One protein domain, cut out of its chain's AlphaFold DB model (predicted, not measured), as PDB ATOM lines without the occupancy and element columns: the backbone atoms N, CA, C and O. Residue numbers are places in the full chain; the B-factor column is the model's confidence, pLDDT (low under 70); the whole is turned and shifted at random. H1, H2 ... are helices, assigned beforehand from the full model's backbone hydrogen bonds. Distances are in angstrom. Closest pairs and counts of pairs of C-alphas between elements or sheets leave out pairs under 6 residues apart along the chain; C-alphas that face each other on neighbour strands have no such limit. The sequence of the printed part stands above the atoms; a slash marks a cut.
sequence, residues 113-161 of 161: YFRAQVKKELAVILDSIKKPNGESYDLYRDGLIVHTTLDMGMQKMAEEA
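Overview. This is residues 113 to 161 of the 161 residues of a protein of Algibacter lectus (UniProt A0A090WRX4). One long helix, H1, lies beside a long unnamed link that turns past its end, folds back along it and runs on beyond its start to a short helix, H2, at the far end of a rod. The 49 printed residues hold two named helices, H1 then H2, and no named strand; the class is all helix, with under half of the residues, 24, in named elements. The whole is only just loose, close to extended, with a radius of gyration of the C-alphas of 14.1 A and spans of 46 by 16 by 15 A.

Arrangement. H1, residues 113 to 128, and H2, residues 152 to 159, are apart. A long link of 23 residues, 129 to 151, joins them. Residues 130 to 135, 140 to 145 and 156 to 161 stand free, of which 156 to 159 belong to H2. O i to N i+4 pairs are within hydrogen-bond range in 11 of 12 cases in H1 and 3 of 4 in H2.

Along the chain. H1 is 23.6 A long, from C-alpha 113 at (132.554, 163.684, 123.928). H2 is 11.1 A long, ending at C-alpha 159 at (131.136, 160.267, 114.400).

Size, cuts and confidence. The farthest C-alphas, of Asn 133 and Ala 161, are 46.9 A apart. The printed part has no cut. pLDDT is under 70 at residues 141 and 152 to 161.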
ATOM      1  N   TYR A 113     133.122 162.350 123.708       73.75
ATOM      2  CA  TYR A 113     132.554 163.684 123.928       73.75
ATOM      3  C   TYR A 113     131.236 163.638 124.704       73.75
ATOM      4  O   TYR A 113     131.060 164.390 125.663       73.75
ATOM      5  N   PHE A 114     130.339 162.717 124.343       78.25
ATOM      6  CA  PHE A 114     129.075 162.520 125.051       78.25
ATOM      7  C   PHE A 114     129.319 162.143 126.513       78.25
ATOM      8  O   PHE A 114     128.753 162.747 127.415       78.25
ATOM      9  N   ARG A 115     130.230 161.202 126.777       75.88
ATOM     10  CA  ARG A 115     130.579 160.800 128.148       75.88
ATOM     11  C   ARG A 115     131.183 161.950 128.950       75.88
ATOM     12  O   ARG A 115     130.883 162.077 130.134       75.88
ATOM     13  N   ALA A 116     132.021 162.788 128.338       80.56
ATOM     14  CA  ALA A 116     132.554 163.979 128.997       80.56
ATOM     15  C   ALA A 116     131.442 164.980 129.352       80.56
ATOM     16  O   ALA A 116     131.458 165.547 130.445       80.56
ATOM     17  N   GLN A 117     130.460 165.153 128.464       84.06
ATOM     18  CA  GLN A 117     129.296 165.999 128.712       84.06
ATOM     19  C   GLN A 117     128.410 165.432 129.830       84.06
ATOM     20  O   GLN A 117     128.096 166.149 130.778       84.06
ATOM     21  N   VAL A 118     128.120 164.128 129.802       85.81
ATOM     22  CA  VAL A 118     127.386 163.432 130.870       85.81
ATOM     23  C   VAL A 118     128.087 163.593 132.218       85.81
ATOM     24  O   VAL A 118     127.421 163.867 133.208       85.81
ATOM     25  N   LYS A 119     129.424 163.490 132.285       84.50
ATOM     26  CA  LYS A 119     130.175 163.723 133.536       84.50
ATOM     27  C   LYS A 119     129.962 165.141 134.082       84.50
ATOM     28  O   LYS A 119     129.816 165.296 135.291       84.50
ATOM     29  N   LYS A 120     129.940 166.162 133.215       85.88
ATOM     30  CA  LYS A 120     129.691 167.555 133.625       85.88
ATOM     31  C   LYS A 120     128.273 167.740 134.153       85.88
ATOM     32  O   LYS A 120     128.099 168.319 135.219       85.88
ATOM     33  N   GLU A 121     127.278 167.237 133.431       87.50
ATOM     34  CA  GLU A 121     125.871 167.340 133.836       87.50
ATOM     35  C   GLU A 121     125.602 166.572 135.128       87.50
ATOM     36  O   GLU A 121     124.964 167.086 136.045       87.50
ATOM     37  N   LEU A 122     126.164 165.370 135.243       87.81
ATOM     38  CA  LEU A 122     126.023 164.551 136.435       87.81
ATOM     39  C   LEU A 122     126.652 165.215 137.660       87.81
ATOM     40  O   LEU A 122     126.043 165.168 138.719       87.81
ATOM     41  N   ALA A 123     127.804 165.881 137.535       86.69
ATOM     42  CA  ALA A 123     128.387 166.628 138.653       86.69
ATOM     43  C   ALA A 123     127.411 167.684 139.209       86.69
ATOM     44  O   ALA A 123     127.206 167.751 140.417       86.69
ATOM     45  N   VAL A 124     126.730 168.427 138.328       88.44
ATOM     46  CA  VAL A 124     125.714 169.421 138.724       88.44
ATOM     47  C   VAL A 124     124.503 168.758 139.389       88.44
ATOM     48  O   VAL A 124     123.995 169.252 140.395       88.44
ATOM     49  N   ILE A 125     124.038 167.625 138.857       86.94
ATOM     50  CA  ILE A 125     122.920 166.874 139.445       86.94
ATOM     51  C   ILE A 125     123.296 166.365 140.842       86.94
ATOM     52  O   ILE A 125     122.512 166.513 141.778       86.94
ATOM     53  N   LEU A 126     124.492 165.802 141.007       87.50
ATOM     54  CA  LEU A 126     124.960 165.256 142.282       87.50
ATOM     55  C   LEU A 126     125.176 166.331 143.352       87.50
ATOM     56  O   LEU A 126     125.001 166.033 144.529       87.50
ATOM     57  N   ASP A 127     125.460 167.580 142.979       85.69
ATOM     58  CA  ASP A 127     125.484 168.698 143.935       85.69
ATOM     59  C   ASP A 127     124.096 168.997 144.525       85.69
ATOM     60  O   ASP A 127     123.984 169.437 145.675       85.69
ATOM     61  N   SER A 128     123.030 168.724 143.763       86.31
ATOM     62  CA  SER A 128     121.642 168.947 144.185       86.31
ATOM     63  C   SER A 128     121.058 167.814 145.038       86.31
ATOM     64  O   SER A 128     120.020 167.995 145.673       86.31
ATOM     65  N   ILE A 129     121.723 166.654 145.087       86.75
ATOM     66  CA  ILE A 129     121.239 165.458 145.785       86.75
ATOM     67  C   ILE A 129     122.220 165.096 146.900       86.75
ATOM     68  O   ILE A 129     123.429 165.019 146.702       86.75
ATOM     69  N   LYS A 130     121.699 164.840 148.100       87.06
ATOM     70  CA  LYS A 130     122.496 164.333 149.221       87.06
ATOM     71  C   LYS A 130     122.223 162.857 149.439       87.06
ATOM     72  O   LYS A 130     121.104 162.382 149.241       87.06
ATOM     73  N   LYS A 131     123.251 162.141 149.877       84.69
ATOM     74  CA  LYS A 131     123.111 160.779 150.384       84.69
ATOM     75  C   LYS A 131     122.161 160.765 151.591       84.69
ATOM     76  O   LYS A 131     122.017 161.788 152.264       84.69
ATOM     77  N   PRO A 132     121.583 159.606 151.956       84.38
ATOM     78  CA  PRO A 132     120.750 159.481 153.157       84.38
ATOM     79  C   PRO A 132     121.443 159.913 154.461       84.38
ATOM     80  O   PRO A 132     120.775 160.285 155.419       84.38
ATOM     81  N   ASN A 133     122.779 159.878 154.499       83.44
ATOM     82  CA  ASN A 133     123.596 160.327 155.628       83.44
ATOM     83  C   ASN A 133     123.941 161.835 155.588       83.44
ATOM     84  O   ASN A 133     124.656 162.311 156.465       83.44
ATOM     85  N   GLY A 134     123.457 162.583 154.589       83.75
ATOM     86  CA  GLY A 134     123.677 164.024 154.425       83.75
ATOM     87  C   GLY A 134     124.946 164.416 153.657       83.75
ATOM     88  O   GLY A 134     125.133 165.597 153.364       83.75
ATOM     89  N   GLU A 135     125.805 163.464 153.293       86.94
ATOM     90  CA  GLU A 135     127.027 163.738 152.531       86.94
ATOM     91  C   GLU A 135     126.735 163.965 151.035       86.94
ATOM     92  O   GLU A 135     125.729 163.497 150.493       86.94
ATOM     93  N   SER A 136     127.626 164.683 150.346       87.25
ATOM     94  CA  SER A 136     127.580 164.797 148.882       87.25
ATOM     95  C   SER A 136     127.951 163.474 148.215       87.25
ATOM     96  O   SER A 136     128.770 162.713 148.739       87.25
ATOM     97  N   TYR A 137     127.389 163.229 147.034       85.06
ATOM     98  CA  TYR A 137     127.851 162.149 146.170       85.06
ATOM     99  C   TYR A 137     129.200 162.491 145.517       85.06
ATOM    100  O   TYR A 137     129.396 163.594 145.016       85.06
ATOM    101  N   ASP A 138     130.120 161.532 145.504       82.12
ATOM    102  CA  ASP A 138     131.384 161.565 144.774       82.12
ATOM    103  C   ASP A 138     131.235 160.746 143.487       82.12
ATOM    104  O   ASP A 138     131.067 159.522 143.513       82.12
ATOM    105  N   LEU A 139     131.330 161.442 142.352       77.19
ATOM    106  CA  LEU A 139     131.182 160.878 141.011       77.19
ATOM    107  C   LEU A 139     132.088 159.662 140.753       77.19
ATOM    108  O   LEU A 139     131.725 158.776 139.981       77.19
ATOM    109  N   TYR A 140     133.270 159.625 141.363       71.12
ATOM    110  CA  TYR A 140     134.287 158.614 141.092       71.12
ATOM    111  C   TYR A 140     134.330 157.510 142.145       71.12
ATOM    112  O   TYR A 140     134.809 156.416 141.849       71.12
ATOM    113  N   ARG A 141     133.864 157.777 143.369       67.19
ATOM    114  CA  ARG A 141     134.029 156.859 144.509       67.19
ATOM    115  C   ARG A 141     132.757 156.141 144.930       67.19
ATOM    116  O   ARG A 141     132.855 155.081 145.539       67.19
ATOM    117  N   ASP A 142     131.588 156.666 144.579       76.88
ATOM    118  CA  ASP A 142     130.318 156.114 145.065       76.88
ATOM    119  C   ASP A 142     129.745 154.983 144.204       76.88
ATOM    120  O   ASP A 142     128.652 154.495 144.480       76.88
ATOM    121  N   GLY A 143     130.464 154.551 143.161       71.56
ATOM    122  CA  GLY A 143     130.049 153.418 142.325       71.56
ATOM    123  C   GLY A 143     128.722 153.648 141.594       71.56
ATOM    124  O   GLY A 143     127.962 152.706 141.380       71.56
ATOM    125  N   LEU A 144     128.425 154.902 141.242       80.38
ATOM    126  CA  LEU A 144     127.170 155.289 140.601       80.38
ATOM    127  C   LEU A 144     126.999 154.590 139.246       80.38
ATOM    128  O   LEU A 144     127.877 154.652 138.384       80.38
ATOM    129  N   ILE A 145     125.836 153.971 139.037       78.94
ATOM    130  CA  ILE A 145     125.442 153.407 137.744       78.94
ATOM    131  C   ILE A 145     124.587 154.444 137.016       78.94
ATOM    132  O   ILE A 145     123.504 154.804 137.475       78.94
ATOM    133  N   VAL A 146     125.082 154.929 135.877       80.56
ATOM    134  CA  VAL A 146     124.449 156.004 135.103       80.56
ATOM    135  C   VAL A 146     123.850 155.423 133.828       80.56
ATOM    136  O   VAL A 146     124.571 155.066 132.896       80.56
ATOM    137  N   HIS A 147     122.523 155.339 133.777       80.19
ATOM    138  CA  HIS A 147     121.796 154.985 132.560       80.19
ATOM    139  C   HIS A 147     121.517 156.255 131.749       80.19
ATOM    140  O   HIS A 147     120.983 157.224 132.279       80.19
ATOM    141  N   THR A 148     121.894 156.256 130.469       81.00
ATOM    142  CA  THR A 148     121.734 157.414 129.575       81.00
ATOM    143  C   THR A 148     120.800 157.073 128.419       81.00
ATOM    144  O   THR A 148     120.568 155.902 128.129       81.00
ATOM    145  N   THR A 149     120.292 158.093 127.733       79.56
ATOM    146  CA  THR A 149     119.450 157.950 126.535       79.56
ATOM    147  C   THR A 149     120.259 157.732 125.252       79.56
ATOM    148  O   THR A 149     119.727 157.926 124.162       79.56
ATOM    149  N   LEU A 150     121.554 157.405 125.355       73.44
ATOM    150  CA  LEU A 150     122.434 157.256 124.199       73.44
ATOM    151  C   LEU A 150     121.951 156.120 123.290       73.44
ATOM    152  O   LEU A 150     121.960 154.953 123.688       73.44
ATOM    153  N   ASP A 151     121.603 156.465 122.053       73.62
ATOM    154  CA  ASP A 151     121.376 155.495 120.986       73.62
ATOM    155  C   ASP A 151     122.705 155.172 120.284       73.62
ATOM    156  O   ASP A 151     123.373 156.038 119.713       73.62
ATOM    157  N   MET A 152     123.094 153.899 120.343       61.72
ATOM    158  CA  MET A 152     124.387 153.416 119.850       61.72
ATOM    159  C   MET A 152     124.501 153.455 118.319       61.72
ATOM    160  O   MET A 152     125.610 153.577 117.799       61.72
ATOM    161  N   GLY A 153     123.385 153.341 117.592       64.94
ATOM    162  CA  GLY A 153     123.367 153.355 116.129       64.94
ATOM    163  C   GLY A 153     123.514 154.769 115.577       64.94
ATOM    164  O   GLY A 153     124.330 155.007 114.685       64.94
ATOM    165  N   MET A 154     122.779 155.722 116.153       61.84
ATOM    166  CA  MET A 154     122.854 157.131 115.755       61.84
ATOM    167  C   MET A 154     124.209 157.770 116.058       61.84
ATOM    168  O   MET A 154     124.726 158.527 115.238       61.84
ATOM    169  N   GLN A 155     124.808 157.446 117.204       55.31
ATOM    170  CA  GLN A 155     126.091 158.023 117.600       55.31
ATOM    171  C   GLN A 155     127.226 157.640 116.642       55.31
ATOM    172  O   GLN A 155     128.069 158.474 116.328       55.31
ATOM    173  N   LYS A 156     127.227 156.400 116.137       61.16
ATOM    174  CA  LYS A 156     128.241 155.947 115.179       61.16
ATOM    175  C   LYS A 156     128.143 156.701 113.848       61.16
ATOM    176  O   LYS A 156     129.161 157.101 113.303       61.16
ATOM    177  N   MET A 157     126.921 156.955 113.373       61.44
ATOM    178  CA  MET A 157     126.688 157.755 112.163       61.44
ATOM    179  C   MET A 157     127.123 159.217 112.332       61.44
ATOM    180  O   MET A 157     127.604 159.817 111.379       61.44
ATOM    181  N   ALA A 158     126.982 159.787 113.532       60.69
ATOM    182  CA  ALA A 158     127.407 161.157 113.823       60.69
ATOM    183  C   ALA A 158     128.935 161.317 113.954       60.69
ATOM    184  O   ALA A 158     129.442 162.412 113.743       60.69
ATOM    185  N   GLU A 159     129.664 160.257 114.318       58.31
ATOM    186  CA  GLU A 159     131.136 160.267 114.400       58.31
ATOM    187  C   GLU A 159     131.815 160.034 113.036       58.31
ATOM    188  O   GLU A 159     132.983 160.382 112.876       58.31
ATOM    189  N   GLU A 160     131.104 159.448 112.065       62.62
ATOM    190  CA  GLU A 160     131.593 159.178 110.701       62.62
ATOM    191  C   GLU A 160     131.301 160.316 109.692       62.62
ATOM    192  O   GLU A 160     131.809 160.262 108.570       62.62
ATOM    193  N   ALA A 161     130.503 161.325 110.071       53.44
ATOM    194  CA  ALA A 161     130.114 162.481 109.245       53.44
ATOM    195  C   ALA A 161     131.003 163.713 109.487       53.44
ATOM    196  O   ALA A 161     131.285 164.425 108.495       53.44
TER     197      ALA A 161